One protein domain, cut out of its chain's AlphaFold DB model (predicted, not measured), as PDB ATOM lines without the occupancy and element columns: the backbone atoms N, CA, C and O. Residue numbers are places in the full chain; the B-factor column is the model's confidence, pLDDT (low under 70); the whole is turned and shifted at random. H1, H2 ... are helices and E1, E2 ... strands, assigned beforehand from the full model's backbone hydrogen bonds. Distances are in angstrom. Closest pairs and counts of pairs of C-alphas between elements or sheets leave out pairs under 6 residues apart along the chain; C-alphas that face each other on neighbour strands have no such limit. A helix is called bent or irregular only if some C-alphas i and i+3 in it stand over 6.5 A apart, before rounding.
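What this domain is: This is residues 65 to 153 of the 361 residues of an uncharacterized protein of Chromera velia CCMP2878 (UniProt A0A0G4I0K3). What shape do these atoms make? Two thin layers lie one over the other in a flat outline: H2 and H3, side by side and running opposite ways, make one, while the kinked H4, folded back over the first part of H3, and H5, near H2, make the other. Short H1 packs on the last part of H3, and a small hairpin of strands, E1 and E2, extends the layer of H2 and H3 past the first residue of H3. What is it built of? The printed part has 89 residues with five named helices and two named strands, in the order H1, H2, E1, E2, H3, H4, H5; the class is mostly helix, and the one sheet, E1 - E2, is antiparallel. How large is it? It is compact, with a radius of gyration of the C-alphas of 13.9 A, and spans 38 by 33 by 16 A.

How they stand to each other: What do the first two helices meet? H1, residues 65 to 68, touches H3, residues 99 to 112, which is the hub and meets H1 with residues 106 to 111 alone; the closest C-alphas, of Lys 67 and Gly 110, are 4.8 A apart. H2, residues 71 to 80, touches H3 at a shallow tilt of 14 degrees, opposite ways, the closest C-alphas being those of Ala 72 and Lys 107 at 6.0 A. H1 and H2 are close but not clearly touching, with the C-alphas of Ser 66 and Ala 72 closest at 6.7 A. How do the strands pair? E1, residues 88 to 90, and E2, residues 96 to 98, form an antiparallel hairpin with directions at 154 degrees; N 89 and O 97 are within hydrogen-bond range at 2.9 A, and so are N 97 and O 89 at 2.8 A. Where do the last two helices go? H4, residues 119 to 139, touches H3 with residues 125 to 132 alone, at a steep tilt of 37 degrees, only just past shallow, opposite ways, as a helical hairpin; the C-alphas of Ile 99 and Ile 132 are closest at 6.2 A. H4 has a kink of 48 degrees near residue 129 and is irregular, but only just: C-alphas 131 and 134 are 6.7 A apart. H5, residues 142 to 152, is near H2 but apart from H3 and H4. What do the helix backbones show? In H2, H3 and H5 every O i to N i+4 pair is within hydrogen-bond range, while H4 has 8 of 17 such pairs and 10 of 18 O i to N i+3 pairs within range; H1 is too short for an O i to N i+4 pair.

Where its parts are: Where does the printed part begin? H1 begins at C-alpha 65 at (76.052, 67.868, 22.528), and H2 follows, 14.2 A from first to last C-alpha. How long are the later elements? E1 and E2 measure 6.6 A and 6.5 A, and H3, from C-alpha 99 at (73.210, 52.463, 35.455), measures 20.0 A. H4 measures 30.3 A, and H5 measures 15.1 A and ends at C-alpha 152 at (87.297, 64.514, 19.009).

The domain as a whole: How far does it reach? The two C-alphas farthest apart, those of Asn 93 and Leu 151, are 43.0 A apart. Is it whole? The printed part has no cut, and no link is long: H2 to E1 and H3 to H4 are short, and the others are tight. Where is confidence low? The mean pLDDT of the printed part is 79.2, and residues 65 to 69, 110 to 126 and 153 are under 70.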
ATOM      1  N   ARG A  65      75.491  68.353  23.803       56.25
ATOM      2  CA  ARG A  65      76.052  67.868  22.528       56.25
ATOM      3  C   ARG A  65      76.828  66.559  22.660       56.25
ATOM      4  O   ARG A  65      76.821  65.767  21.724       56.25
ATOM      5  N   SER A  66      77.459  66.308  23.806       55.00
ATOM      6  CA  SER A  66      78.188  65.058  24.056       55.00
ATOM      7  C   SER A  66      77.243  63.849  24.063       55.00
ATOM      8  O   SER A  66      77.598  62.772  23.585       55.00
ATOM      9  N   LYS A  67      75.992  64.056  24.486       54.84
ATOM     10  CA  LYS A  67      74.945  63.032  24.512       54.84
ATOM     11  C   LYS A  67      74.580  62.498  23.122       54.84
ATOM     12  O   LYS A  67      74.250  61.329  23.009       54.84
ATOM     13  N   GLY A  68      74.687  63.328  22.077       49.53
ATOM     14  CA  GLY A  68      74.428  62.945  20.679       49.53
ATOM     15  C   GLY A  68      75.676  62.862  19.786       49.53
ATOM     16  O   GLY A  68      75.557  62.600  18.594       49.53
ATOM     17  N   GLY A  69      76.869  63.129  20.331       62.22
ATOM     18  CA  GLY A  69      78.144  63.205  19.600       62.22
ATOM     19  C   GLY A  69      79.044  61.979  19.772       62.22
ATOM     20  O   GLY A  69      80.257  62.099  19.657       62.22
ATOM     21  N   GLY A  70      78.482  60.822  20.138       73.50
ATOM     22  CA  GLY A  70      79.240  59.582  20.350       73.50
ATOM     23  C   GLY A  70      80.004  59.496  21.679       73.50
ATOM     24  O   GLY A  70      80.526  58.431  21.996       73.50
ATOM     25  N   PHE A  71      80.031  60.556  22.502       81.88
ATOM     26  CA  PHE A  71      80.640  60.493  23.838       81.88
ATOM     27  C   PHE A  71      79.901  59.503  24.741       81.88
ATOM     28  O   PHE A  71      80.527  58.734  25.462       81.88
ATOM     29  N   ALA A  72      78.568  59.471  24.661       81.25
ATOM     30  CA  ALA A  72      77.773  58.514  25.418       81.25
ATOM     31  C   ALA A  72      78.094  57.056  25.066       81.25
ATOM     32  O   ALA A  72      78.247  56.217  25.954       81.25
ATOM     33  N   ASP A  73      78.258  56.779  23.773       85.38
ATOM     34  CA  ASP A  73      78.636  55.458  23.275       85.38
ATOM     35  C   ASP A  73      80.064  55.096  23.668       85.38
ATOM     36  O   ASP A  73      80.319  53.964  24.078       85.38
ATOM     37  N   PHE A  74      80.982  56.061  23.617       89.69
ATOM     38  CA  PHE A  74      82.342  55.897  24.116       89.69
ATOM     39  C   PHE A  74      82.358  55.541  25.608       89.69
ATOM     40  O   PHE A  74      83.050  54.596  26.000       89.69
ATOM     41  N   VAL A  75      81.572  56.245  26.431       90.56
ATOM     42  CA  VAL A  75      81.472  55.961  27.866       90.56
ATOM     43  C   VAL A  75      80.912  54.560  28.092       90.56
ATOM     44  O   VAL A  75      81.544  53.757  28.775       90.56
ATOM     45  N   ASN A  76      79.776  54.237  27.472       89.94
ATOM     46  CA  ASN A  76      79.129  52.936  27.619       89.94
ATOM     47  C   ASN A  76      80.034  51.779  27.161       89.94
ATOM     48  O   ASN A  76      80.190  50.789  27.872       89.94
ATOM     49  N   THR A  77      80.680  51.911  26.000       91.75
ATOM     50  CA  THR A  77      81.609  50.895  25.475       91.75
ATOM     51  C   THR A  77      82.779  50.691  26.429       91.75
ATOM     52  O   THR A  77      83.092  49.561  26.791       91.75
ATOM     53  N   THR A  78      83.372  51.784  26.914       93.38
ATOM     54  CA  THR A  78      84.502  51.718  27.843       93.38
ATOM     55  C   THR A  78      84.118  51.049  29.161       93.38
ATOM     56  O   THR A  78      84.896  50.249  29.666       93.38
ATOM     57  N   LEU A  79      82.937  51.337  29.717       93.56
ATOM     58  CA  LEU A  79      82.473  50.707  30.959       93.56
ATOM     59  C   LEU A  79      82.192  49.209  30.784       93.56
ATOM     60  O   LEU A  79      82.508  48.428  31.675       93.56
ATOM     61  N   ASN A  80      81.669  48.792  29.626       93.88
ATOM     62  CA  ASN A  80      81.448  47.373  29.314       93.88
ATOM     63  C   ASN A  80      82.755  46.568  29.202       93.88
ATOM     64  O   ASN A  80      82.754  45.361  29.432       93.88
ATOM     65  N   GLU A  81      83.872  47.221  28.876       94.69
ATOM     66  CA  GLU A  81      85.201  46.593  28.859       94.69
ATOM     67  C   GLU A  81      85.810  46.432  30.264       94.69
ATOM     68  O   GLU A  81      86.768  45.674  30.437       94.69
ATOM     69  N   ILE A  82      85.294  47.140  31.275       94.38
ATOM     70  CA  ILE A  82      85.820  47.096  32.642       94.38
ATOM     71  C   ILE A  82      85.201  45.910  33.377       94.38
ATOM     72  O   ILE A  82      84.030  45.913  33.759       94.38
ATOM     73  N   ALA A  83      86.020  44.889  33.624       92.69
ATOM     74  CA  ALA A  83      85.619  43.752  34.438       92.69
ATOM     75  C   ALA A  83      85.218  44.211  35.852       92.69
ATOM     76  O   ALA A  83      86.008  44.837  36.557       92.69
ATOM     77  N   GLY A  84      83.997  43.871  36.274       91.00
ATOM     78  CA  GLY A  84      83.494  44.169  37.619       91.00
ATOM     79  C   GLY A  84      82.868  45.555  37.801       91.00
ATOM     80  O   GLY A  84      82.646  45.954  38.941       91.00
ATOM     81  N   PHE A  85      82.564  46.287  36.723       93.81
ATOM     82  CA  PHE A  85      81.794  47.527  36.840       93.81
ATOM     83  C   PHE A  85      80.383  47.257  37.419       93.81
ATOM     84  O   PHE A  85      79.674  46.382  36.906       93.81
ATOM     85  N   PRO A  86      79.951  47.977  38.473       92.62
ATOM     86  CA  PRO A  86      78.667  47.740  39.129       92.62
ATOM     87  C   PRO A  86      77.516  48.380  38.343       92.62
ATOM     88  O   PRO A  86      77.114  49.506  38.613       92.62
ATOM     89  N   TRP A  87      76.955  47.658  37.370       94.12
ATOM     90  CA  TRP A  87      75.817  48.136  36.566       94.12
ATOM     91  C   TRP A  87      74.525  48.361  37.362       94.12
ATOM     92  O   TRP A  87      73.631  49.066  36.896       94.12
ATOM     93  N   GLU A  88      74.436  47.795  38.560       94.31
ATOM     94  CA  GLU A  88      73.321  47.945  39.485       94.31
ATOM     95  C   GLU A  88      73.804  48.644  40.758       94.31
ATOM     96  O   GLU A  88      74.748  48.194  41.408       94.31
ATOM     97  N   LEU A  89      73.152  49.750  41.111       91.75
ATOM     98  CA  LEU A  89      73.444  50.532  42.307       91.75
ATOM     99  C   LEU A  89      72.321  50.347  43.330       91.75
ATOM    100  O   LEU A  89      71.182  50.742  43.076       91.75
ATOM    101  N   ASP A  90      72.631  49.772  44.492       92.12
ATOM    102  CA  ASP A  90      71.686  49.696  45.611       92.12
ATOM    103  C   ASP A  90      71.544  51.078  46.269       92.12
ATOM    104  O   ASP A  90      72.498  51.633  46.819       92.12
ATOM    105  N   MET A  91      70.341  51.641  46.195       87.75
ATOM    106  CA  MET A  91      69.983  52.941  46.770       87.75
ATOM    107  C   MET A  91      69.440  52.808  48.203       87.75
ATOM    108  O   MET A  91      69.054  53.808  48.819       87.75
ATOM    109  N   GLY A  92      69.388  51.584  48.740       89.50
ATOM    110  CA  GLY A  92      68.758  51.242  50.008       89.50
ATOM    111  C   GLY A  92      67.255  50.979  49.872       89.50
ATOM    112  O   GLY A  92      66.627  51.244  48.849       89.50
ATOM    113  N   ASN A  93      66.642  50.441  50.933       90.81
ATOM    114  CA  ASN A  93      65.209  50.098  50.983       90.81
ATOM    115  C   ASN A  93      64.741  49.158  49.851       90.81
ATOM    116  O   ASN A  93      63.577  49.202  49.451       90.81
ATOM    117  N   GLY A  94      65.643  48.323  49.324       90.12
ATOM    118  CA  GLY A  94      65.359  47.422  48.205       90.12
ATOM    119  C   GLY A  94      65.205  48.127  46.853       90.12
ATOM    120  O   GLY A  94      64.731  47.504  45.905       90.12
ATOM    121  N   GLN A  95      65.568  49.411  46.749       90.81
ATOM    122  CA  GLN A  95      65.597  50.131  45.480       90.81
ATOM    123  C   GLN A  95      66.946  49.925  44.798       90.81
ATOM    124  O   GLN A  95      67.980  50.306  45.335       90.81
ATOM    125  N   VAL A  96      66.922  49.375  43.588       92.06
ATOM    126  CA  VAL A  96      68.111  49.209  42.748       92.06
ATOM    127  C   VAL A  96      67.986  50.134  41.544       92.06
ATOM    128  O   VAL A  96      66.960  50.140  40.862       92.06
ATOM    129  N   TYR A  97      69.018  50.935  41.299       91.88
ATOM    130  CA  TYR A  97      69.121  51.794  40.128       91.88
ATOM    131  C   TYR A  97      70.028  51.140  39.085       91.88
ATOM    132  O   TYR A  97      71.200  50.878  39.350       91.88
ATOM    133  N   ASN A  98      69.498  50.895  37.887       92.94
ATOM    134  CA  ASN A  98      70.275  50.355  36.779       92.94
ATOM    135  C   ASN A  98      71.017  51.491  36.049       92.94
ATOM    136  O   ASN A  98      70.409  52.407  35.485       92.94
ATOM    137  N   ILE A  99      72.349  51.442  36.064       91.00
ATOM    138  CA  ILE A  99      73.210  52.463  35.455       91.00
ATOM    139  C   ILE A  99      73.118  52.428  33.926       91.00
ATOM    140  O   ILE A  99      73.168  53.489  33.301       91.00
ATOM    141  N   ALA A 100      72.947  51.248  33.322       90.12
ATOM    142  CA  ALA A 100      72.813  51.109  31.872       90.12
ATOM    143  C   ALA A 100      71.544  51.811  31.372       90.12
ATOM    144  O   ALA A 100      71.608  52.580  30.411       90.12
ATOM    145  N   ASP A 101      70.426  51.642  32.084       89.44
ATOM    146  CA  ASP A 101      69.169  52.340  31.782       89.44
ATOM    147  C   ASP A 101      69.326  53.858  31.949       89.44
ATOM    148  O   ASP A 101      68.865  54.642  31.114       89.44
ATOM    149  N   GLY A 102      70.038  54.285  32.998       87.31
ATOM    150  CA  GLY A 102      70.373  55.690  33.223       87.31
ATOM    151  C   GLY A 102      71.193  56.302  32.081       87.31
ATOM    152  O   GLY A 102      70.885  57.406  31.629       87.31
ATOM    153  N   LEU A 103      72.204  55.581  31.587       85.75
ATOM    154  CA  LEU A 103      73.042  56.002  30.461       85.75
ATOM    155  C   LEU A 103      72.273  56.029  29.137       85.75
ATOM    156  O   LEU A 103      72.406  56.995  28.381       85.75
ATOM    157  N   ALA A 104      71.448  55.017  28.868       85.88
ATOM    158  CA  ALA A 104      70.604  54.970  27.677       85.88
ATOM    159  C   ALA A 104      69.603  56.132  27.668       85.88
ATOM    160  O   ALA A 104      69.498  56.855  26.675       85.88
ATOM    161  N   SER A 105      68.946  56.381  28.807       83.00
ATOM    162  CA  SER A 105      68.032  57.512  28.963       83.00
ATOM    163  C   SER A 105      68.755  58.848  28.795       83.00
ATOM    164  O   SER A 105      68.255  59.737  28.107       83.00
ATOM    165  N   TRP A 106      69.951  58.993  29.376       78.69
ATOM    166  CA  TRP A 106      70.784  60.186  29.225       78.69
ATOM    167  C   TRP A 106      71.161  60.457  27.759       78.69
ATOM    168  O   TRP A 106      71.061  61.609  27.321       78.69
ATOM    169  N   LYS A 107      71.520  59.414  26.999       79.25
ATOM    170  CA  LYS A 107      71.808  59.491  25.559       79.25
ATOM    171  C   LYS A 107      70.580  59.944  24.761       79.25
ATOM    172  O   LYS A 107      70.624  60.991  24.117       79.25
ATOM    173  N   GLU A 108      69.471  59.211  24.872       77.62
ATOM    174  CA  GLU A 108      68.221  59.466  24.135       77.62
ATOM    175  C   GLU A 108      67.700  60.891  24.383       77.62
ATOM    176  O   GLU A 108      67.374  61.651  23.466       77.62
ATOM    177  N   LYS A 109      67.698  61.302  25.652       72.31
ATOM    178  CA  LYS A 109      67.272  62.641  26.053       72.31
ATOM    179  C   LYS A 109      68.159  63.733  25.476       72.31
ATOM    180  O   LYS A 109      67.657  64.802  25.140       72.31
ATOM    181  N   GLY A 110      69.461  63.506  25.369       64.31
ATOM    182  CA  GLY A 110      70.358  64.495  24.793       64.31
ATOM    183  C   GLY A 110      70.209  64.675  23.290       64.31
ATOM    184  O   GLY A 110      70.281  65.808  22.815       64.31
ATOM    185  N   GLU A 111      69.915  63.600  22.559       64.62
ATOM    186  CA  GLU A 111      69.558  63.680  21.138       64.62
ATOM    187  C   GLU A 111      68.289  64.520  20.933       64.62
ATOM    188  O   GLU A 111      68.252  65.374  20.045       64.62
ATOM    189  N   SER A 112      67.293  64.369  21.817       63.25
ATOM    190  CA  SER A 112      66.026  65.117  21.748       63.25
ATOM    191  C   SER A 112      66.139  66.623  22.049       63.25
ATOM    192  O   SER A 112      65.262  67.393  21.667       63.25
ATOM    193  N   LEU A 113      67.210  67.058  22.722       60.44
ATOM    194  CA  LEU A 113      67.412  68.444  23.179       60.44
ATOM    195  C   LEU A 113      68.341  69.271  22.299       60.44
ATOM    196  O   LEU A 113      68.618  70.433  22.614       60.44
ATOM    197  N   ARG A 114      68.881  68.677  21.235       58.66
ATOM    198  CA  ARG A 114      69.840  69.328  20.347       58.66
ATOM    199  C   ARG A 114      69.169  70.535  19.666       58.66
ATOM    200  O   ARG A 114      68.496  70.380  18.657       58.66
ATOM    201  N   GLY A 115      69.346  71.729  20.242       54.97
ATOM    202  CA  GLY A 115      68.828  73.003  19.724       54.97
ATOM    203  C   GLY A 115      67.745  73.704  20.559       54.97
ATOM    204  O   GLY A 115      67.333  74.797  20.181       54.97
ATOM    205  N   SER A 116      67.287  73.146  21.688       55.47
ATOM    206  CA  SER A 116      66.328  73.841  22.567       55.47
ATOM    207  C   SER A 116      66.631  73.598  24.043       55.47
ATOM    208  O   SER A 116      66.290  72.549  24.591       55.47
ATOM    209  N   LEU A 117      67.244  74.568  24.716       54.38
ATOM    210  CA  LEU A 117      67.466  74.485  26.157       54.38
ATOM    211  C   LEU A 117      66.960  75.740  26.856       54.38
ATOM    212  O   LEU A 117      67.654  76.736  26.994       54.38
ATOM    213  N   ASP A 118      65.722  75.647  27.341       49.78
ATOM    214  CA  ASP A 118      65.292  76.418  28.501       49.78
ATOM    215  C   ASP A 118      65.880  75.777  29.777       49.78
ATOM    216  O   ASP A 118      65.895  74.554  29.966       49.78
ATOM    217  N   SER A 119      66.345  76.643  30.671       46.00
ATOM    218  CA  SER A 119      66.848  76.409  32.026       46.00
ATOM    219  C   SER A 119      66.029  75.446  32.908       46.00
ATOM    220  O   SER A 119      66.575  74.820  33.823       46.00
ATOM    221  N   MET A 120      64.726  75.286  32.661       42.56
ATOM    222  CA  MET A 120      63.866  74.350  33.402       42.56
ATOM    223  C   MET A 120      64.064  72.891  32.975       42.56
ATOM    224  O   MET A 120      64.065  71.994  33.826       42.56
ATOM    225  N   THR A 121      64.298  72.636  31.687       53.34
ATOM    226  CA  THR A 121      64.565  71.286  31.166       53.34
ATOM    227  C   THR A 121      65.921  70.795  31.677       53.34
ATOM    228  O   THR A 121      66.037  69.665  32.154       53.34
ATOM    229  N   TYR A 122      66.902  71.699  31.751       52.19
ATOM    230  CA  TYR A 122      68.228  71.483  32.338       52.19
ATOM    231  C   TYR A 122      68.197  70.860  33.750       52.19
ATOM    232  O   TYR A 122      68.948  69.931  34.057       52.19
ATOM    233  N   ARG A 123      67.267  71.306  34.610       49.84
ATOM    234  CA  ARG A 123      67.157  70.860  36.012       49.84
ATOM    235  C   ARG A 123      66.636  69.419  36.160       49.84
ATOM    236  O   ARG A 123      66.954  68.766  37.153       49.84
ATOM    237  N   ARG A 124      65.855  68.903  35.197       53.12
ATOM    238  CA  ARG A 124      65.394  67.497  35.193       53.12
ATOM    239  C   ARG A 124      66.492  66.534  34.739       53.12
ATOM    240  O   ARG A 124      66.655  65.495  35.369       53.12
ATOM    241  N   TYR A 125      67.282  66.907  33.730       58.72
ATOM    242  CA  TYR A 125      68.386  66.075  33.224       58.72
ATOM    243  C   TYR A 125      69.527  65.892  34.218       58.72
ATOM    244  O   TYR A 125      70.235  64.890  34.175       58.72
ATOM    245  N   PHE A 126      69.687  66.838  35.138       63.53
ATOM    246  CA  PHE A 126      70.722  66.752  36.154       63.53
ATOM    247  C   PHE A 126      70.491  65.621  37.161       63.53
ATOM    248  O   PHE A 126      71.463  65.148  37.725       63.53
ATOM    249  N   LYS A 127      69.258  65.143  37.390       72.56
ATOM    250  CA  LYS A 127      69.017  64.120  38.426       72.56
ATOM    251  C   LYS A 127      69.654  62.773  38.091       72.56
ATOM    252  O   LYS A 127      70.375  62.229  38.915       72.56
ATOM    253  N   GLU A 128      69.423  62.264  36.884       74.62
ATOM    254  CA  GLU A 128      69.998  60.989  36.429       74.62
ATOM    255  C   GLU A 128      71.520  61.086  36.352       74.62
ATOM    256  O   GLU A 128      72.222  60.240  36.897       74.62
ATOM    257  N   ILE A 129      72.022  62.188  35.781       75.25
ATOM    258  CA  ILE A 129      73.453  62.497  35.714       75.25
ATOM    259  C   ILE A 129      74.075  62.535  37.113       75.25
ATOM    260  O   ILE A 129      75.150  61.988  37.313       75.25
ATOM    261  N   GLN A 130      73.410  63.141  38.098       77.06
ATOM    262  CA  GLN A 130      73.925  63.231  39.465       77.06
ATOM    263  C   GLN A 130      74.017  61.888  40.181       77.06
ATOM    264  O   GLN A 130      74.879  61.751  41.045       77.06
ATOM    265  N   VAL A 131      73.156  60.931  39.832       81.69
ATOM    266  CA  VAL A 131      73.176  59.579  40.406       81.69
ATOM    267  C   VAL A 131      74.253  58.728  39.737       81.69
ATOM    268  O   VAL A 131      75.037  58.088  40.431       81.69
ATOM    269  N   ILE A 132      74.337  58.746  38.402       85.44
ATOM    270  CA  ILE A 132      75.267  57.873  37.667       85.44
ATOM    271  C   ILE A 132      76.703  58.399  37.659       85.44
ATOM    272  O   ILE A 132      77.641  57.607  37.676       85.44
ATOM    273  N   PHE A 133      76.898  59.721  37.645       85.69
ATOM    274  CA  PHE A 133      78.224  60.320  37.492       85.69
ATOM    275  C   PHE A 133      79.221  59.900  38.584       85.69
ATOM    276  O   PHE A 133      80.322  59.504  38.210       85.69
ATOM    277  N   PRO A 134      78.888  59.941  39.896       86.44
ATOM    278  CA  PRO A 134      79.823  59.548  40.952       86.44
ATOM    279  C   PRO A 134      80.295  58.099  40.826       86.44
ATOM    280  O   PRO A 134      81.457  57.822  41.087       86.44
ATOM    281  N   VAL A 135      79.416  57.200  40.372       89.75
ATOM    282  CA  VAL A 135      79.780  55.798  40.140       89.75
ATOM    283  C   VAL A 135      80.649  55.685  38.896       89.75
ATOM    284  O   VAL A 135      81.717  55.096  38.938       89.75
ATOM    285  N   ILE A 136      80.247  56.299  37.782       91.38
ATOM    286  CA  ILE A 136      81.008  56.214  36.531       91.38
ATOM    287  C   ILE A 136      82.422  56.766  36.717       91.38
ATOM    288  O   ILE A 136      83.381  56.097  36.343       91.38
ATOM    289  N   ILE A 137      82.574  57.951  37.312       90.69
ATOM    290  CA  ILE A 137      83.873  58.629  37.422       90.69
ATOM    291  C   ILE A 137      84.882  57.875  38.300       90.69
ATOM    292  O   ILE A 137      86.087  58.054  38.135       90.69
ATOM    293  N   GLU A 138      84.408  57.042  39.227       90.62
ATOM    294  CA  GLU A 138      85.265  56.230  40.091       90.62
ATOM    295  C   GLU A 138      85.945  55.092  39.317       90.62
ATOM    296  O   GLU A 138      87.117  54.802  39.552       90.62
ATOM    297  N   TYR A 139      85.238  54.498  38.354       92.56
ATOM    298  CA  TYR A 139      85.739  53.375  37.558       92.56
ATOM    299  C   TYR A 139      86.301  53.807  36.201       92.56
ATOM    300  O   TYR A 139      87.108  53.089  35.608       92.56
ATOM    301  N   PHE A 140      85.877  54.959  35.677       93.69
ATOM    302  CA  PHE A 140      86.214  55.358  34.319       93.69
ATOM    303  C   PHE A 140      87.717  55.658  34.164       93.69
ATOM    304  O   PHE A 140      88.256  56.511  34.874       93.69
ATOM    305  N   PRO A 141      88.415  55.041  33.193       93.38
ATOM    306  CA  PRO A 141      89.817  55.335  32.926       93.38
ATOM    307  C   PRO A 141      89.978  56.738  32.317       93.38
ATOM    308  O   PRO A 141      89.852  56.926  31.105       93.38
ATOM    309  N   LEU A 142      90.310  57.731  33.148       89.62
ATOM    310  CA  LEU A 142      90.431  59.143  32.742       89.62
ATOM    311  C   LEU A 142      91.453  59.378  31.618       89.62
ATOM    312  O   LEU A 142      91.279  60.273  30.795       89.62
ATOM    313  N   TYR A 143      92.476  58.529  31.500       90.50
ATOM    314  CA  TYR A 143      93.418  58.595  30.381       90.50
ATOM    315  C   TYR A 143      92.761  58.263  29.026       90.50
ATOM    316  O   TYR A 143      93.119  58.874  28.019       90.50
ATOM    317  N   LYS A 144      91.778  57.343  28.981       91.94
ATOM    318  CA  LYS A 144      90.999  57.076  27.758       91.94
ATOM    319  C   LYS A 144      90.137  58.287  27.414       91.94
ATOM    320  O   LYS A 144      90.016  58.618  26.241       91.94
ATOM    321  N   PHE A 145      89.574  58.958  28.422       88.69
ATOM    322  CA  PHE A 145      88.831  60.199  28.211       88.69
ATOM    323  C   PHE A 145      89.716  61.295  27.609       88.69
ATOM    324  O   PHE A 145      89.341  61.843  26.581       88.69
ATOM    325  N   ARG A 146      90.908  61.546  28.167       84.06
ATOM    326  CA  ARG A 146      91.864  62.510  27.588       84.06
ATOM    327  C   ARG A 146      92.186  62.199  26.125       84.06
ATOM    328  O   ARG A 146      92.233  63.102  25.298       84.06
ATOM    329  N   ALA A 147      92.403  60.923  25.795       86.94
ATOM    330  CA  ALA A 147      92.669  60.506  24.419       86.94
ATOM    331  C   ALA A 147      91.454  60.733  23.505       86.94
ATOM    332  O   ALA A 147      91.605  61.236  22.394       86.94
ATOM    333  N   TRP A 148      90.250  60.398  23.978       87.19
ATOM    334  CA  TRP A 148      89.011  60.659  23.249       87.19
ATOM    335  C   TRP A 148      88.802  62.158  23.022       87.19
ATOM    336  O   TRP A 148      88.505  62.559  21.899       87.19
ATOM    337  N   GLU A 149      89.013  62.981  24.048       81.44
ATOM    338  CA  GLU A 149      88.923  64.439  23.961       81.44
ATOM    339  C   GLU A 149      89.927  64.984  22.943       81.44
ATOM    340  O   GLU A 149      89.544  65.755  22.073       81.44
ATOM    341  N   ALA A 150      91.184  64.538  22.973       79.56
ATOM    342  CA  ALA A 150      92.199  64.984  22.021       79.56
ATOM    343  C   ALA A 150      91.871  64.619  20.560       79.56
ATOM    344  O   ALA A 150      92.213  65.374  19.654       79.56
ATOM    345  N   LEU A 151      91.215  63.476  20.327       81.94
ATOM    346  CA  LEU A 151      90.838  63.005  18.988       81.94
ATOM    347  C   LEU A 151      89.536  63.621  18.463       81.94
ATOM    348  O   LEU A 151      89.359  63.715  17.252       81.94
ATOM    349  N   ASN A 152      88.620  63.989  19.359       77.25
ATOM    350  CA  ASN A 152      87.297  64.514  19.009       77.25
ATOM    351  C   ASN A 152      87.159  66.015  19.286       77.25
ATOM    352  O   ASN A 152      86.099  66.591  19.027       77.25
ATOM    353  N   ALA A 153      88.211  66.658  19.799       66.38
ATOM    354  CA  ALA A 153      88.292  68.106  19.845       66.38
ATOM    355  C   ALA A 153      88.173  68.642  18.408       66.38
ATOM    356  O   ALA A 153      88.818  68.108  17.501       66.38
TER     357      ALA A 153